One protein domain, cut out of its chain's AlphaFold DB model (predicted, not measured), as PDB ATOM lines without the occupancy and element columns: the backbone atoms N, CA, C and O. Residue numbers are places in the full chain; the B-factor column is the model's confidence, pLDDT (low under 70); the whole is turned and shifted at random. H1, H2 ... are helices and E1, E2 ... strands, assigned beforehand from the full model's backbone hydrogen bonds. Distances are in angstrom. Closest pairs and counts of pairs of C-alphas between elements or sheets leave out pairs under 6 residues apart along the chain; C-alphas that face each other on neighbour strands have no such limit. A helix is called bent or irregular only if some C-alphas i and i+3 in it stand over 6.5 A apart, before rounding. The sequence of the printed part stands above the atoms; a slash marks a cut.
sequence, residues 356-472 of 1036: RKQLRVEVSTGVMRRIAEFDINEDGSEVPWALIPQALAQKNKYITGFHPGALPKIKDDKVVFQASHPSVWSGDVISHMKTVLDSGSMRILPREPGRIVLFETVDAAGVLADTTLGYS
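Overview. This is residues 356 to 472 of the 1036 residues of an uncharacterized protein of Serendipita indica (strain DSM 11827) (UniProt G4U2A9). Picture a small twisted sheet of four strands with the helix H2 over one face, while two longer helices, H1 and H4, cross each other and both graze the sheet. E1 and E3 have their centres nearest the middle of the domain, at 6.3 A and 8.4 A from the mean of the C-alphas; the short helix H3 has its centre farthest out, at 12.8 A, near H2, and the long link before it, residues 403 to 416, has C-alphas 6 to 19 A from that mean. The printed part has 117 residues, with four named helices and four named strands in the order H1 H2 E1 H3 H4 E2 E3 E4, a mixed class of helices and strands. The sheet runs E2 E1 E3 E4 and is mixed. The whole is compact and rounded, with a radius of gyration of the C-alphas of 13.3 A and spans of 39 by 33 by 29 A.

Along the chain. Begin in the sheet with E1, residues 397 to 402, 14.3 A long; find C-alpha 397 at (244.989, 252.782, 263.825). E2 is residues 443 to 446, 10.0 A long, E3 is residues 455 to 458, and E4 is residues 464 to 467, ending with C-alpha 467 at (241.290, 265.273, 264.701). Find C-alpha 356 at (268.251, 273.639, 268.274); from there H1 runs 25.3 A to residue 373. H2, residues 385 to 394, spans 15.1 A and is irregular, with C-alphas 386 and 389 7.5 A apart. H3 is residues 417 to 420, and H4, residues 427 to 438, spans 16.5 A.

Arrangement. Look first at E1 and E3, parallel at 22 degrees, with N 456 and O 399 2.8 A apart. E2 and E1 are antiparallel at 150 degrees, with N 398 and O 445 2.9 A apart. E3 and E4 form an antiparallel hairpin, with N 457 and O 465 2.8 A apart. H2 is on the sheet at a height of 8.9 A, over E3 and only just not over E1, on which 2 of its C-alphas fall; it runs along the strands, at 23 degrees to E3 on the local plane. H1 only grazes the sheet with residues 370 to 373, and H4 only grazes it with residues 429 to 437. H1 and H4 touch at a steep tilt of 43 degrees, the same way; their closest C-alphas, of Val 363 and Lys 434, are 5.7 A apart. H3 is not on the sheet and is close to but not clearly touching H2, the closest C-alphas being those of Ala 386 and Phe 417, 6.0 A apart. In H1 and H4 every O i to N i+4 pair is within hydrogen-bond range, in H2 4 of 6 are, and H3 is too short for such a pair.

Size, cuts and confidence. The two C-alphas farthest apart, of Lys 357 and Gly 450, are 40.8 A apart. The sheet is only just strongly twisted, with C-alphas up to 4.4 A off its best plane. The links from H1 to H2 and from E1 to H3 are long. The printed part has no cut, its mean pLDDT is 93.0, and no printed residue is under 70.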
ATOM      1  N   ARG A 356     269.567 273.643 268.935       88.12
ATOM      2  CA  ARG A 356     268.251 273.639 268.274       88.12
ATOM      3  C   ARG A 356     268.219 272.731 267.052       88.12
ATOM      4  O   ARG A 356     267.235 272.022 266.865       88.12
ATOM      5  N   LYS A 357     269.253 272.756 266.206       91.62
ATOM      6  CA  LYS A 357     269.340 271.902 265.011       91.62
ATOM      7  C   LYS A 357     269.418 270.422 265.393       91.62
ATOM      8  O   LYS A 357     268.714 269.619 264.788       91.62
ATOM      9  N   GLN A 358     270.224 270.084 266.394       93.81
ATOM     10  CA  GLN A 358     270.377 268.733 266.920       93.81
ATOM     11  C   GLN A 358     269.071 268.241 267.542       93.81
ATOM     12  O   GLN A 358     268.616 267.162 267.182       93.81
ATOM     13  N   LEU A 359     268.396 269.084 268.329       93.62
ATOM     14  CA  LEU A 359     267.070 268.810 268.879       93.62
ATOM     15  C   LEU A 359     266.038 268.526 267.778       93.62
ATOM     16  O   LEU A 359     265.242 267.601 267.899       93.62
ATOM     17  N   ARG A 360     266.058 269.279 266.665       95.06
ATOM     18  CA  ARG A 360     265.158 269.006 265.527       95.06
ATOM     19  C   ARG A 360     265.402 267.631 264.925       95.06
ATOM     20  O   ARG A 360     264.444 266.947 264.581       95.06
ATOM     21  N   VAL A 361     266.670 267.273 264.730       94.62
ATOM     22  CA  VAL A 361     267.054 265.983 264.147       94.62
ATOM     23  C   VAL A 361     266.672 264.859 265.102       94.62
ATOM     24  O   VAL A 361     265.993 263.932 264.682       94.62
ATOM     25  N   GLU A 362     267.010 264.991 266.384       95.50
ATOM     26  CA  GLU A 362     266.672 264.043 267.447       95.50
ATOM     27  C   GLU A 362     265.163 263.782 267.512       95.50
ATOM     28  O   GLU A 362     264.735 262.635 267.399       95.50
ATOM     29  N   VAL A 363     264.342 264.835 267.594       95.69
ATOM     30  CA  VAL A 363     262.877 264.711 267.644       95.69
ATOM     31  C   VAL A 363     262.320 264.159 266.335       95.69
ATOM     32  O   VAL A 363     261.466 263.278 266.363       95.69
ATOM     33  N   SER A 364     262.809 264.617 265.178       94.50
ATOM     34  CA  SER A 364     262.362 264.104 263.876       94.50
ATOM     35  C   SER A 364     262.642 262.609 263.737       94.50
ATOM     36  O   SER A 364     261.770 261.863 263.296       94.50
ATOM     37  N   THR A 365     263.844 262.165 264.107       93.62
ATOM     38  CA  THR A 365     264.224 260.752 264.077       93.62
ATOM     39  C   THR A 365     263.455 259.959 265.128       93.62
ATOM     40  O   THR A 365     263.007 258.860 264.826       93.62
ATOM     41  N   GLY A 366     263.235 260.514 266.323       94.94
ATOM     42  CA  GLY A 366     262.438 259.890 267.380       94.94
ATOM     43  C   GLY A 366     260.987 259.649 266.962       94.94
ATOM     44  O   GLY A 366     260.488 258.538 267.114       94.94
ATOM     45  N   VAL A 367     260.334 260.645 266.351       94.38
ATOM     46  CA  VAL A 367     258.970 260.511 265.813       94.38
ATOM     47  C   VAL A 367     258.907 259.417 264.744       94.38
ATOM     48  O   VAL A 367     258.064 258.526 264.837       94.38
ATOM     49  N   MET A 368     259.807 259.449 263.753       92.81
ATOM     50  CA  MET A 368     259.820 258.452 262.672       92.81
ATOM     51  C   MET A 368     260.131 257.043 263.186       92.81
ATOM     52  O   MET A 368     259.470 256.092 262.777       92.81
ATOM     53  N   ARG A 369     261.070 256.916 264.132       92.62
ATOM     54  CA  ARG A 369     261.399 255.640 264.775       92.62
ATOM     55  C   ARG A 369     260.199 255.077 265.526       92.62
ATOM     56  O   ARG A 369     259.872 253.919 265.321       92.62
ATOM     57  N   ARG A 370     259.500 255.892 266.328       91.44
ATOM     58  CA  ARG A 370     258.272 255.452 267.008       91.44
ATOM     59  C   ARG A 370     257.236 254.964 266.004       91.44
ATOM     60  O   ARG A 370     256.684 253.890 266.184       91.44
ATOM     61  N   ILE A 371     257.005 255.707 264.925       91.56
ATOM     62  CA  ILE A 371     256.068 255.297 263.868       91.56
ATOM     63  C   ILE A 371     256.452 253.940 263.257       91.56
ATOM     64  O   ILE A 371     255.563 253.120 263.032       91.56
ATOM     65  N   ALA A 372     257.742 253.696 263.022       87.88
ATOM     66  CA  ALA A 372     258.240 252.419 262.518       87.88
ATOM     67  C   ALA A 372     258.092 251.279 263.548       87.88
ATOM     68  O   ALA A 372     257.646 250.195 263.189       87.88
ATOM     69  N   GLU A 373     258.382 251.531 264.831       87.38
ATOM     70  CA  GLU A 373     258.241 250.557 265.932       87.38
ATOM     71  C   GLU A 373     256.806 250.030 266.088       87.38
ATOM     72  O   GLU A 373     256.603 248.886 266.482       87.38
ATOM     73  N   PHE A 374     255.800 250.850 265.777       81.12
ATOM     74  CA  PHE A 374     254.386 250.467 265.868       81.12
ATOM     75  C   PHE A 374     253.871 249.660 264.671       81.12
ATOM     76  O   PHE A 374     252.667 249.361 264.601       81.12
ATOM     77  N   ASP A 375     254.777 249.334 263.747       82.06
ATOM     78  CA  ASP A 375     254.576 248.430 262.628       82.06
ATOM     79  C   ASP A 375     253.254 248.701 261.903       82.06
ATOM     80  O   ASP A 375     252.292 247.922 261.910       82.06
ATOM     81  N   ILE A 376     253.143 249.918 261.362       84.62
ATOM     82  CA  ILE A 376     251.938 250.309 260.632       84.62
ATOM     83  C   ILE A 376     251.768 249.401 259.407       84.62
ATOM     84  O   ILE A 376     250.647 249.002 259.113       84.62
ATOM     85  N   ASN A 377     252.853 249.024 258.731       80.88
ATOM     86  CA  ASN A 377     252.788 248.204 257.524       80.88
ATOM     87  C   ASN A 377     252.774 246.681 257.775       80.88
ATOM     88  O   ASN A 377     252.562 245.951 256.811       80.88
ATOM     89  N   GLU A 378     252.894 246.208 259.024       81.75
ATOM     90  CA  GLU A 378     253.063 244.789 259.436       81.75
ATOM     91  C   GLU A 378     254.389 244.133 258.995       81.75
ATOM     92  O   GLU A 378     254.714 243.025 259.414       81.75
ATOM     93  N   ASP A 379     255.155 244.798 258.131       83.19
ATOM     94  CA  ASP A 379     256.446 244.348 257.608       83.19
ATOM     95  C   ASP A 379     257.637 245.115 258.214       83.19
ATOM     96  O   ASP A 379     258.776 244.937 257.780       83.19
ATOM     97  N   GLY A 380     257.385 245.993 259.191       82.44
ATOM     98  CA  GLY A 380     258.380 246.870 259.807       82.44
ATOM     99  C   GLY A 380     258.924 247.966 258.883       82.44
ATOM    100  O   GLY A 380     259.859 248.672 259.266       82.44
ATOM    101  N   SER A 381     258.382 248.129 257.669       85.94
ATOM    102  CA  SER A 381     258.863 249.142 256.732       85.94
ATOM    103  C   SER A 381     258.477 250.555 257.175       85.94
ATOM    104  O   SER A 381     257.362 250.823 257.633       85.94
ATOM    105  N   GLU A 382     259.412 251.496 257.022       88.25
ATOM    106  CA  GLU A 382     259.164 252.898 257.347       88.25
ATOM    107  C   GLU A 382     258.087 253.489 256.426       88.25
ATOM    108  O   GLU A 382     258.228 253.526 255.200       88.25
ATOM    109  N   VAL A 383     257.012 254.017 257.019       91.94
ATOM    110  CA  VAL A 383     255.976 254.746 256.279       91.94
ATOM    111  C   VAL A 383     256.459 256.175 256.012       91.94
ATOM    112  O   VAL A 383     256.715 256.919 256.964       91.94
ATOM    113  N   PRO A 384     256.533 256.633 254.746       92.94
ATOM    114  CA  PRO A 384     256.875 258.018 254.446       92.94
ATOM    115  C   PRO A 384     255.913 258.992 255.130       92.94
ATOM    116  O   PRO A 384     254.701 258.787 255.099       92.94
ATOM    117  N   TRP A 385     256.422 260.113 255.657       93.69
ATOM    118  CA  TRP A 385     255.615 261.085 256.416       93.69
ATOM    119  C   TRP A 385     254.319 261.519 255.708       93.69
ATOM    120  O   TRP A 385     253.271 261.673 256.330       93.69
ATOM    121  N   ALA A 386     254.370 261.681 254.382       94.00
ATOM    122  CA  ALA A 386     253.219 262.081 253.573       94.00
ATOM    123  C   ALA A 386     252.097 261.025 253.494       94.00
ATOM    124  O   ALA A 386     250.974 261.370 253.131       94.00
ATOM    125  N   LEU A 387     252.399 259.764 253.810       95.44
ATOM    126  CA  LEU A 387     251.484 258.625 253.733       95.44
ATOM    127  C   LEU A 387     251.009 258.144 255.107       95.44
ATOM    128  O   LEU A 387     250.106 257.313 255.160       95.44
ATOM    129  N   ILE A 388     251.545 258.682 256.209       95.62
ATOM    130  CA  ILE A 388     251.160 258.268 257.567       95.62
ATOM    131  C   ILE A 388     249.640 258.322 257.780       95.62
ATOM    132  O   ILE A 388     249.093 257.308 258.208       95.62
ATOM    133  N   PRO A 389     248.912 259.412 257.452       96.88
ATOM    134  CA  PRO A 389     247.468 259.435 257.685       96.88
ATOM    135  C   PRO A 389     246.717 258.360 256.893       96.88
ATOM    136  O   PRO A 389     245.759 257.782 257.398       96.88
ATOM    137  N   GLN A 390     247.171 258.056 255.672       96.38
ATOM    138  CA  GLN A 390     246.588 257.004 254.840       96.38
ATOM    139  C   GLN A 390     246.862 255.613 255.418       96.38
ATOM    140  O   GLN A 390     245.952 254.793 255.492       96.38
ATOM    141  N   ALA A 391     248.090 255.364 255.870       95.94
ATOM    142  CA  ALA A 391     248.475 254.097 256.473       95.94
ATOM    143  C   ALA A 391     247.715 253.851 257.793       95.94
ATOM    144  O   ALA A 391     247.167 252.770 258.003       95.94
ATOM    145  N   LEU A 392     247.569 254.883 258.635       96.56
ATOM    146  CA  LEU A 392     246.730 254.848 259.842       96.56
ATOM    147  C   LEU A 392     245.256 254.565 259.513       96.56
ATOM    148  O   LEU A 392     244.610 253.754 260.179       96.56
ATOM    149  N   ALA A 393     244.717 255.214 258.476       96.44
ATOM    150  CA  ALA A 393     243.351 254.991 258.012       96.44
ATOM    151  C   ALA A 393     243.124 253.520 257.637       96.44
ATOM    152  O   ALA A 393     242.263 252.879 258.239       96.44
ATOM    153  N   GLN A 394     243.957 252.983 256.739       94.62
ATOM    154  CA  GLN A 394     243.840 251.630 256.185       94.62
ATOM    155  C   GLN A 394     244.025 250.528 257.228       94.62
ATOM    156  O   GLN A 394     243.368 249.494 257.155       94.62
ATOM    157  N   LYS A 395     244.901 250.754 258.209       94.69
ATOM    158  CA  LYS A 395     245.230 249.775 259.255       94.69
ATOM    159  C   LYS A 395     244.354 249.900 260.500       94.69
ATOM    160  O   LYS A 395     244.632 249.263 261.508       94.69
ATOM    161  N   ASN A 396     243.310 250.730 260.437       95.44
ATOM    162  CA  ASN A 396     242.408 251.017 261.547       95.44
ATOM    163  C   ASN A 396     243.145 251.412 262.844       95.44
ATOM    164  O   ASN A 396     242.816 250.946 263.933       95.44
ATOM    165  N   LYS A 397     244.171 252.261 262.718       96.06
ATOM    166  CA  LYS A 397     244.989 252.782 263.825       96.06
ATOM    167  C   LYS A 397     244.889 254.314 263.888       96.06
ATOM    168  O   LYS A 397     244.525 254.968 262.910       96.06
ATOM    169  N   TYR A 398     245.223 254.911 265.022       97.19
ATOM    170  CA  TYR A 398     245.390 256.360 265.175       97.19
ATOM    171  C   TYR A 398     246.564 256.661 266.105       97.19
ATOM    172  O   TYR A 398     246.990 255.794 266.867       97.19
ATOM    173  N   ILE A 399     247.109 257.874 266.025       96.81
ATOM    174  CA  ILE A 399     248.212 258.303 266.894       96.81
ATOM    175  C   ILE A 399     247.667 259.204 267.997       96.81
ATOM    176  O   ILE A 399     247.014 260.196 267.695       96.81
ATOM    177  N   THR A 400     247.970 258.900 269.254       96.50
ATOM    178  CA  THR A 400     247.690 259.765 270.411       96.50
ATOM    179  C   THR A 400     248.964 260.438 270.919       96.50
ATOM    180  O   THR A 400     250.077 259.999 270.611       96.50
ATOM    181  N   GLY A 401     248.809 261.523 271.678       94.12
ATOM    182  CA  GLY A 401     249.909 262.255 272.306       94.12
ATOM    183  C   GLY A 401     250.490 263.385 271.457       94.12
ATOM    184  O   GLY A 401     251.481 263.985 271.854       94.12
ATOM    185  N   PHE A 402     249.922 263.693 270.286       94.00
ATOM    186  CA  PHE A 402     250.492 264.709 269.395       94.00
ATOM    187  C   PHE A 402     250.212 266.137 269.881       94.00
ATOM    188  O   PHE A 402     249.085 266.479 270.233       94.00
ATOM    189  N   HIS A 403     251.211 267.016 269.794       94.62
ATOM    190  CA  HIS A 403     250.974 268.450 269.946       94.62
ATOM    191  C   HIS A 403     250.170 268.982 268.737       94.62
ATOM    192  O   HIS A 403     250.516 268.652 267.597       94.62
ATOM    193  N   PRO A 404     249.167 269.868 268.908       94.44
ATOM    194  CA  PRO A 404     248.369 270.404 267.798       94.44
ATOM    195  C   PRO A 404     249.203 271.063 266.690       94.44
ATOM    196  O   PRO A 404     248.905 270.943 265.503       94.44
ATOM    197  N   GLY A 405     250.303 271.725 267.065       94.94
ATOM    198  CA  GLY A 405     251.248 272.333 266.121       94.94
ATOM    199  C   GLY A 405     252.138 271.344 265.351       94.94
ATOM    200  O   GLY A 405     252.798 271.759 264.400       94.94
ATOM    201  N   ALA A 406     252.168 270.068 265.753       95.44
ATOM    202  CA  ALA A 406     252.920 268.990 265.105       95.44
ATOM    203  C   ALA A 406     252.075 268.191 264.094       95.44
ATOM    204  O   ALA A 406     252.598 267.314 263.403       95.44
ATOM    205  N   LEU A 407     250.773 268.480 263.993       96.19
ATOM    206  CA  LEU A 407     249.871 267.778 263.088       96.19
ATOM    207  C   LEU A 407     250.243 267.991 261.609       96.19
ATOM    208  O   LEU A 407     250.587 269.112 261.209       96.19
ATOM    209  N   PRO A 408     250.113 266.956 260.757       95.75
ATOM    210  CA  PRO A 408     250.251 267.123 259.320       95.75
ATOM    211  C   PRO A 408     249.221 268.110 258.764       95.75
ATOM    212  O   PRO A 408     248.031 268.021 259.062       95.75
ATOM    213  N   LYS A 409     249.662 269.035 257.909       95.06
ATOM    214  CA  LYS A 409     248.767 269.966 257.214       95.06
ATOM    215  C   LYS A 409     248.246 269.318 255.943       95.06
ATOM    216  O   LYS A 409     249.038 268.915 255.087       95.06
ATOM    217  N   ILE A 410     246.927 269.261 255.805       95.69
ATOM    218  CA  ILE A 410     246.253 268.648 254.661       95.69
ATOM    219  C   ILE A 410     245.749 269.729 253.708       95.69
ATOM    220  O   ILE A 410     245.193 270.742 254.130       95.69
ATOM    221  N   LYS A 411     245.960 269.515 252.409       94.25
ATOM    222  CA  LYS A 411     245.370 270.305 251.327       94.25
ATOM    223  C   LYS A 411     244.961 269.359 250.204       94.25
ATOM    224  O   LYS A 411     245.790 268.579 249.745       94.25
ATOM    225  N   ASP A 412     243.704 269.444 249.774       92.88
ATOM    226  CA  ASP A 412     243.136 268.596 248.717       92.88
ATOM    227  C   ASP A 412     243.343 267.092 248.999       92.88
ATOM    228  O   ASP A 412     243.821 266.345 248.144       92.88
ATOM    229  N   ASP A 413     243.055 266.673 250.239       95.75
ATOM    230  CA  ASP A 413     243.240 265.301 250.739       95.75
ATOM    231  C   ASP A 413     244.672 264.753 250.595       95.75
ATOM    232  O   ASP A 413     244.905 263.548 250.470       95.75
ATOM    233  N   LYS A 414     245.670 265.645 250.615       93.38
ATOM    234  CA  LYS A 414     247.095 265.302 250.568       93.38
ATOM    235  C   LYS A 414     247.874 266.046 251.643       93.38
ATOM    236  O   LYS A 414     247.633 267.224 251.906       93.38
ATOM    237  N   VAL A 415     248.860 265.371 252.231       94.12
ATOM    238  CA  VAL A 415     249.785 265.990 253.189       94.12
ATOM    239  C   VAL A 415     250.704 266.973 252.460       94.12
ATOM    240  O   VAL A 415     251.431 266.608 251.533       94.12
ATOM    241  N   VAL A 416     250.738 268.225 252.912       92.81
ATOM    242  CA  VAL A 416     251.658 269.248 252.401       92.81
ATOM    243  C   VAL A 416     253.021 269.055 253.064       92.81
ATOM    244  O   VAL A 416     253.318 269.672 254.088       92.81
ATOM    245  N   PHE A 417     253.862 268.191 252.488       85.94
ATOM    246  CA  PHE A 417     255.152 267.785 253.072       85.94
ATOM    247  C   PHE A 417     256.012 268.976 253.538       85.94
ATOM    248  O   PHE A 417     256.467 269.004 254.680       85.94
ATOM    249  N   GLN A 418     256.147 270.007 252.695       83.12
ATOM    250  CA  GLN A 418     256.965 271.199 252.970       83.12
ATOM    251  C   GLN A 418     256.521 272.003 254.203       83.12
ATOM    252  O   GLN A 418     257.310 272.781 254.731       83.12
ATOM    253  N   ALA A 419     255.275 271.838 254.650       83.62
ATOM    254  CA  ALA A 419     254.695 272.596 255.755       83.62
ATOM    255  C   ALA A 419     254.387 271.739 256.995       83.62
ATOM    256  O   ALA A 419     253.898 272.280 257.987       83.62
ATOM    257  N   SER A 420     254.639 270.429 256.916       88.94
ATOM    258  CA  SER A 420     254.135 269.430 257.870       88.94
ATOM    259  C   SER A 420     255.223 268.551 258.479       88.94
ATOM    260  O   SER A 420     254.981 267.923 259.502       88.94
ATOM    261  N   HIS A 421     256.379 268.439 257.825       93.50
ATOM    262  CA  HIS A 421     257.444 267.527 258.235       93.50
ATOM    263  C   HIS A 421     258.077 267.947 259.582       93.50
ATOM    264  O   HIS A 421     258.261 269.148 259.797       93.50
ATOM    265  N   PRO A 422     258.497 267.013 260.461       92.00
ATOM    266  CA  PRO A 422     259.090 267.363 261.757       92.00
ATOM    267  C   PRO A 422     260.287 268.322 261.687       92.00
ATOM    268  O   PRO A 422     260.471 269.183 262.545       92.00
ATOM    269  N   SER A 423     261.063 268.262 260.600       89.56
ATOM    270  CA  SER A 423     262.187 269.182 260.361       89.56
ATOM    271  C   SER A 423     261.786 270.660 260.220       89.56
ATOM    272  O   SER A 423     262.619 271.546 260.453       89.56
ATOM    273  N   VAL A 424     260.528 270.949 259.859       92.12
ATOM    274  CA  VAL A 424     260.013 272.317 259.672       92.12
ATOM    275  C   VAL A 424     259.205 272.840 260.861       92.12
ATOM    276  O   VAL A 424     258.763 273.989 260.820       92.12
ATOM    277  N   TRP A 425     259.043 272.059 261.933       94.88
ATOM    278  CA  TRP A 425     258.351 272.505 263.146       94.88
ATOM    279  C   TRP A 425     259.063 273.691 263.824       94.88
ATOM    280  O   TRP A 425     260.271 273.910 263.668       94.88
ATOM    281  N   SER A 426     258.294 274.502 264.558       94.44
ATOM    282  CA  SER A 426     258.845 275.595 265.365       94.44
ATOM    283  C   SER A 426     259.584 275.043 266.589       94.44
ATOM    284  O   SER A 426     259.388 273.894 266.977       94.44
ATOM    285  N   GLY A 427     260.452 275.857 267.202       93.31
ATOM    286  CA  GLY A 427     261.226 275.435 268.378       93.31
ATOM    287  C   GLY A 427     260.347 274.965 269.542       93.31
ATOM    288  O   GLY A 427     260.660 273.953 270.165       93.31
ATOM    289  N   ASP A 428     259.215 275.634 269.765       93.56
ATOM    290  CA  ASP A 428     258.276 275.297 270.841       93.56
ATOM    291  C   ASP A 428     257.596 273.945 270.591       93.56
ATOM    292  O   ASP A 428     257.548 273.097 271.477       93.56
ATOM    293  N   VAL A 429     257.153 273.701 269.350       94.88
ATOM    294  CA  VAL A 429     256.545 272.421 268.951       94.88
ATOM    295  C   VAL A 429     257.549 271.278 269.088       94.88
ATOM    296  O   VAL A 429     257.195 270.213 269.577       94.88
ATOM    297  N   ILE A 430     258.807 271.496 268.695       95.56
ATOM    298  CA  ILE A 430     259.869 270.485 268.804       95.56
ATOM    299  C   ILE A 430     260.176 270.169 270.266       95.56
ATOM    300  O   ILE A 430     260.293 268.999 270.615       95.56
ATOM    301  N   SER A 431     260.262 271.189 271.120       94.44
ATOM    302  CA  SER A 431     260.524 270.998 272.551       94.44
ATOM    303  C   SER A 431     259.392 270.218 273.221       94.44
ATOM    304  O   SER A 431     259.653 269.278 273.962       94.44
ATOM    305  N   HIS A 432     258.137 270.535 272.889       93.56
ATOM    306  CA  HIS A 432     256.981 269.805 273.409       93.56
ATOM    307  C   HIS A 432     256.936 268.358 272.899       93.56
ATOM    308  O   HIS A 432     256.727 267.427 273.672       93.56
ATOM    309  N   MET A 433     257.185 268.148 271.602       95.56
ATOM    310  CA  MET A 433     257.239 266.802 271.030       95.56
ATOM    311  C   MET A 433     258.389 265.970 271.609       95.56
ATOM    312  O   MET A 433     258.222 264.764 271.752       95.56
ATOM    313  N   LYS A 434     259.515 266.583 272.005       95.94
ATOM    314  CA  LYS A 434     260.561 265.887 272.767       95.94
ATOM    315  C   LYS A 434     260.022 265.371 274.099       95.94
ATOM    316  O   LYS A 434     260.129 264.183 274.359       95.94
ATOM    317  N   THR A 435     259.366 266.224 274.888       95.12
ATOM    318  CA  THR A 435     258.764 265.812 276.167       95.12
ATOM    319  C   THR A 435     257.767 264.668 275.991       95.12
ATOM    320  O   THR A 435     257.794 263.723 276.770       95.12
ATOM    321  N   VAL A 436     256.936 264.715 274.944       94.31
ATOM    322  CA  VAL A 436     255.973 263.654 274.597       94.31
ATOM    323  C   VAL A 436     256.657 262.328 274.233       94.31
ATOM    324  O   VAL A 436     256.142 261.252 274.553       94.31
ATOM    325  N   LEU A 437     257.785 262.384 273.516       95.44
ATOM    326  CA  LEU A 437     258.564 261.199 273.152       95.44
ATOM    327  C   LEU A 437     259.267 260.600 274.375       95.44
ATOM    328  O   LEU A 437     259.212 259.382 274.562       95.44
ATOM    329  N   ASP A 438     259.871 261.452 275.205       95.38
ATOM    330  CA  ASP A 438     260.610 261.072 276.411       95.38
ATOM    331  C   ASP A 438     259.674 260.482 277.478       95.38
ATOM    332  O   ASP A 438     260.018 259.504 278.139       95.38
ATOM    333  N   SER A 439     258.455 261.015 277.608       94.88
ATOM    334  CA  SER A 439     257.430 260.480 278.513       94.88
ATOM    335  C   SER A 439     256.774 259.190 278.008       94.88
ATOM    336  O   SER A 439     256.028 258.551 278.751       94.88
ATOM    337  N   GLY A 440     256.983 258.814 276.739       95.31
ATOM    338  CA  GLY A 440     256.257 257.711 276.103       95.31
ATOM    339  C   GLY A 440     254.749 257.971 275.970       95.31
ATOM    340  O   GLY A 440     253.951 257.026 275.913       95.31
ATOM    341  N   SER A 441     254.341 259.246 275.954       94.12
ATOM    342  CA  SER A 441     252.942 259.649 275.774       94.12
ATOM    343  C   SER A 441     252.473 259.461 274.333       94.12
ATOM    344  O   SER A 441     251.297 259.187 274.113       94.12
ATOM    345  N   MET A 442     253.379 259.557 273.350       95.69
ATOM    346  CA  MET A 442     253.052 259.230 271.961       95.69
ATOM    347  C   MET A 442     252.864 257.720 271.796       95.69
ATOM    348  O   MET A 442     253.800 256.943 271.990       95.69
ATOM    349  N   ARG A 443     251.657 257.308 271.399       95.25
ATOM    350  CA  ARG A 443     251.301 255.900 271.168       95.25
ATOM    351  C   ARG A 443     250.480 255.765 269.897       95.25
ATOM    352  O   ARG A 443     249.744 256.680 269.535       95.25
ATOM    353  N   ILE A 444     250.581 254.616 269.238       95.12
ATOM    354  CA  ILE A 444     249.670 254.248 268.153       95.12
ATOM    355  C   ILE A 444     248.695 253.212 268.696       95.12
ATOM    356  O   ILE A 444     249.109 252.163 269.184       95.12
ATOM    357  N   LEU A 445     247.406 253.531 268.643       95.69
ATOM    358  CA  LEU A 445     246.334 252.724 269.217       95.69
ATOM    359  C   LEU A 445     245.388 252.231 268.113       95.69
ATOM    360  O   LEU A 445     245.222 252.917 267.098       95.69
ATOM    361  N   PRO A 446     244.767 251.049 268.274       96.12
ATOM    362  CA  PRO A 446     243.697 250.613 267.386       96.12
ATOM    363  C   PRO A 446     242.498 251.555 267.525       96.12
ATOM    364  O   PRO A 446     242.167 252.006 268.620       96.12
ATOM    365  N   ARG A 447     241.849 251.862 266.406       96.25
ATOM    366  CA  ARG A 447     240.679 252.734 266.367       96.25
ATOM    367  C   ARG A 447     239.432 251.946 266.760       96.25
ATOM    368  O   ARG A 447     239.171 250.876 266.210       96.25
ATOM    369  N   GLU A 448     238.669 252.484 267.705       95.00
ATOM    370  CA  GLU A 448     237.386 251.909 268.111       95.00
ATOM    371  C   GLU A 448     236.350 252.016 266.978       95.00
ATOM    372  O   GLU A 448     236.350 253.020 266.258       95.00
ATOM    373  N   PRO A 449     235.451 251.024 266.819       93.06
ATOM    374  CA  PRO A 449     234.378 251.096 265.832       93.06
ATOM    375  C   PRO A 449     233.511 252.351 266.017       93.06
ATOM    376  O   PRO A 449     233.048 252.643 267.116       93.06
ATOM    377  N   GLY A 450     233.271 253.085 264.935       93.38
ATOM    378  CA  GLY A 450     232.513 254.337 264.900       93.38
ATOM    379  C   GLY A 450     233.346 255.595 265.162       93.38
ATOM    380  O   GLY A 450     232.871 256.704 264.909       93.38
ATOM    381  N   ARG A 451     234.594 255.464 265.626       95.31
ATOM    382  CA  ARG A 451     235.505 256.599 265.803       95.31
ATOM    383  C   ARG A 451     236.251 256.817 264.488       95.31
ATOM    384  O   ARG A 451     236.788 255.873 263.934       95.31
ATOM    385  N   ILE A 452     236.321 258.048 263.978       95.69
ATOM    386  CA  ILE A 452     236.977 258.371 262.685       95.69
ATOM    387  C   ILE A 452     238.308 259.124 262.844       95.69
ATOM    388  O   ILE A 452     238.787 259.773 261.918       95.69
ATOM    389  N   VAL A 453     238.903 259.053 264.035       97.19
ATOM    390  CA  VAL A 453     240.117 259.787 264.415       97.19
ATOM    391  C   VAL A 453     241.370 259.260 263.702       97.19
ATOM    392  O   VAL A 453     241.572 258.050 263.578       97.19
ATOM    393  N   LEU A 454     242.237 260.170 263.252       97.31
ATOM    394  CA  LEU A 454     243.574 259.832 262.738       97.31
ATOM    395  C   LEU A 454     244.666 260.238 263.728       97.31
ATOM    396  O   LEU A 454     245.632 259.498 263.917       97.31
ATOM    397  N   PHE A 455     244.489 261.393 264.371       97.56
ATOM    398  CA  PHE A 455     245.355 261.873 265.439       97.56
ATOM    399  C   PHE A 455     244.493 262.338 266.611       97.56
ATOM    400  O   PHE A 455     243.474 262.993 266.414       97.56
ATOM    401  N   GLU A 456     244.908 262.011 267.821       97.44
ATOM    402  CA  GLU A 456     244.363 262.544 269.060       97.44
ATOM    403  C   GLU A 456     245.416 263.497 269.630       97.44
ATOM    404  O   GLU A 456     246.543 263.099 269.955       97.44
ATOM    405  N   THR A 457     245.087 264.785 269.652       96.25
ATOM    406  CA  THR A 457     245.997 265.816 270.149       96.25
ATOM    407  C   THR A 457     245.818 266.048 271.629       96.25
ATOM    408  O   THR A 457     244.689 266.047 272.106       96.25
ATOM    409  N   VAL A 458     246.917 266.340 272.314       92.25
ATOM    410  CA  VAL A 458     246.915 266.796 273.705       92.25
ATOM    411  C   VAL A 458     247.122 268.306 273.684       92.25
ATOM    412  O   VAL A 458     248.141 268.783 273.178       92.25
ATOM    413  N   ASP A 459     246.153 269.077 274.169       86.06
ATOM    414  CA  ASP A 459     246.350 270.516 274.338       86.06
ATOM    415  C   ASP A 459     247.271 270.829 275.536       86.06
ATOM    416  O   ASP A 459     247.692 269.947 276.285       86.06
ATOM    417  N   ALA A 460     247.611 272.105 275.739       81.69
ATOM    418  CA  ALA A 460     248.471 272.510 276.855       81.69
ATOM    419  C   ALA A 460     247.856 272.229 278.246       81.69
ATOM    420  O   ALA A 460     248.586 272.225 279.234       81.69
ATOM    421  N   ALA A 461     246.539 272.004 278.327       86.81
ATOM    422  CA  ALA A 461     245.825 271.644 279.549       86.81
ATOM    423  C   ALA A 461     245.729 270.118 279.756       86.81
ATOM    424  O   ALA A 461     245.180 269.676 280.763       86.81
ATOM    425  N   GLY A 462     246.269 269.314 278.834       85.88
ATOM    426  CA  GLY A 462     246.186 267.856 278.879       85.88
ATOM    427  C   GLY A 462     244.872 267.289 278.335       85.88
ATOM    428  O   GLY A 462     244.636 266.090 278.466       85.88
ATOM    429  N   VAL A 463     244.009 268.115 277.738       91.69
ATOM    430  CA  VAL A 463     242.738 267.673 277.159       91.69
ATOM    431  C   VAL A 463     243.003 267.011 275.812       91.69
ATOM    432  O   VAL A 463     243.673 267.569 274.939       91.69
ATOM    433  N   LEU A 464     242.458 265.805 275.656       94.62
ATOM    434  CA  LEU A 464     242.505 265.043 274.415       94.62
ATOM    435  C   LEU A 464     241.448 265.566 273.440       94.62
ATOM    436  O   LEU A 464     240.283 265.730 273.802       94.62
ATOM    437  N   ALA A 465     241.852 265.814 272.197       96.44
ATOM    438  CA  ALA A 465     240.962 266.229 271.120       96.44
ATOM    439  C   ALA A 465     241.190 265.389 269.862       96.44
ATOM    440  O   ALA A 465     242.309 265.296 269.349       96.44
ATOM    441  N   ASP A 466     240.107 264.819 269.336       97.00
ATOM    442  CA  ASP A 466     240.126 264.036 268.104       97.00
ATOM    443  C   ASP A 466     240.251 264.942 266.886       97.00
ATOM    444  O   ASP A 466     239.514 265.917 266.724       97.00
ATOM    445  N   THR A 467     241.151 264.585 265.977       96.81
ATOM    446  CA  THR A 467     241.290 265.273 264.701       96.81
ATOM    447  C   THR A 467     241.371 264.301 263.529       96.81
ATOM    448  O   THR A 467     242.051 263.268 263.538       96.81
ATOM    449  N   THR A 468     240.660 264.675 262.469       95.38
ATOM    450  CA  THR A 468     240.724 264.060 261.141       95.38
ATOM    451  C   THR A 468     241.624 264.857 260.197       95.38
ATOM    452  O   THR A 468     241.632 264.599 258.999       95.38
ATOM    453  N   LEU A 469     242.361 265.856 260.702       90.69
ATOM    454  CA  LEU A 469     243.274 266.728 259.948       90.69
ATOM    455  C   LEU A 469     242.645 267.546 258.802       90.69
ATOM    456  O   LEU A 469     243.372 268.143 258.008       90.69
ATOM    457  N   GLY A 470     241.314 267.593 258.704       92.62
ATOM    458  CA  GLY A 470     240.618 268.282 257.616       92.62
ATOM    459  C   GLY A 470     240.563 267.500 256.300       92.62
ATOM    460  O   GLY A 470     240.319 268.107 255.257       92.62
ATOM    461  N   TYR A 471     240.781 266.179 256.328       96.19
ATOM    462  CA  TYR A 471     240.438 265.312 255.196       96.19
ATOM    463  C   TYR A 471     238.939 265.391 254.882       96.19
ATOM    464  O   TYR A 471     238.104 265.504 255.783       96.19
ATOM    465  N   SER A 472     238.597 265.320 253.597       96.19
ATOM    466  CA  SER A 472     237.213 265.303 253.137       96.19
ATOM    467  C   SER A 472     236.479 264.052 253.628       96.19
ATOM    468  O   SER A 472     237.079 262.991 253.818       96.19
TER     469      SER A 472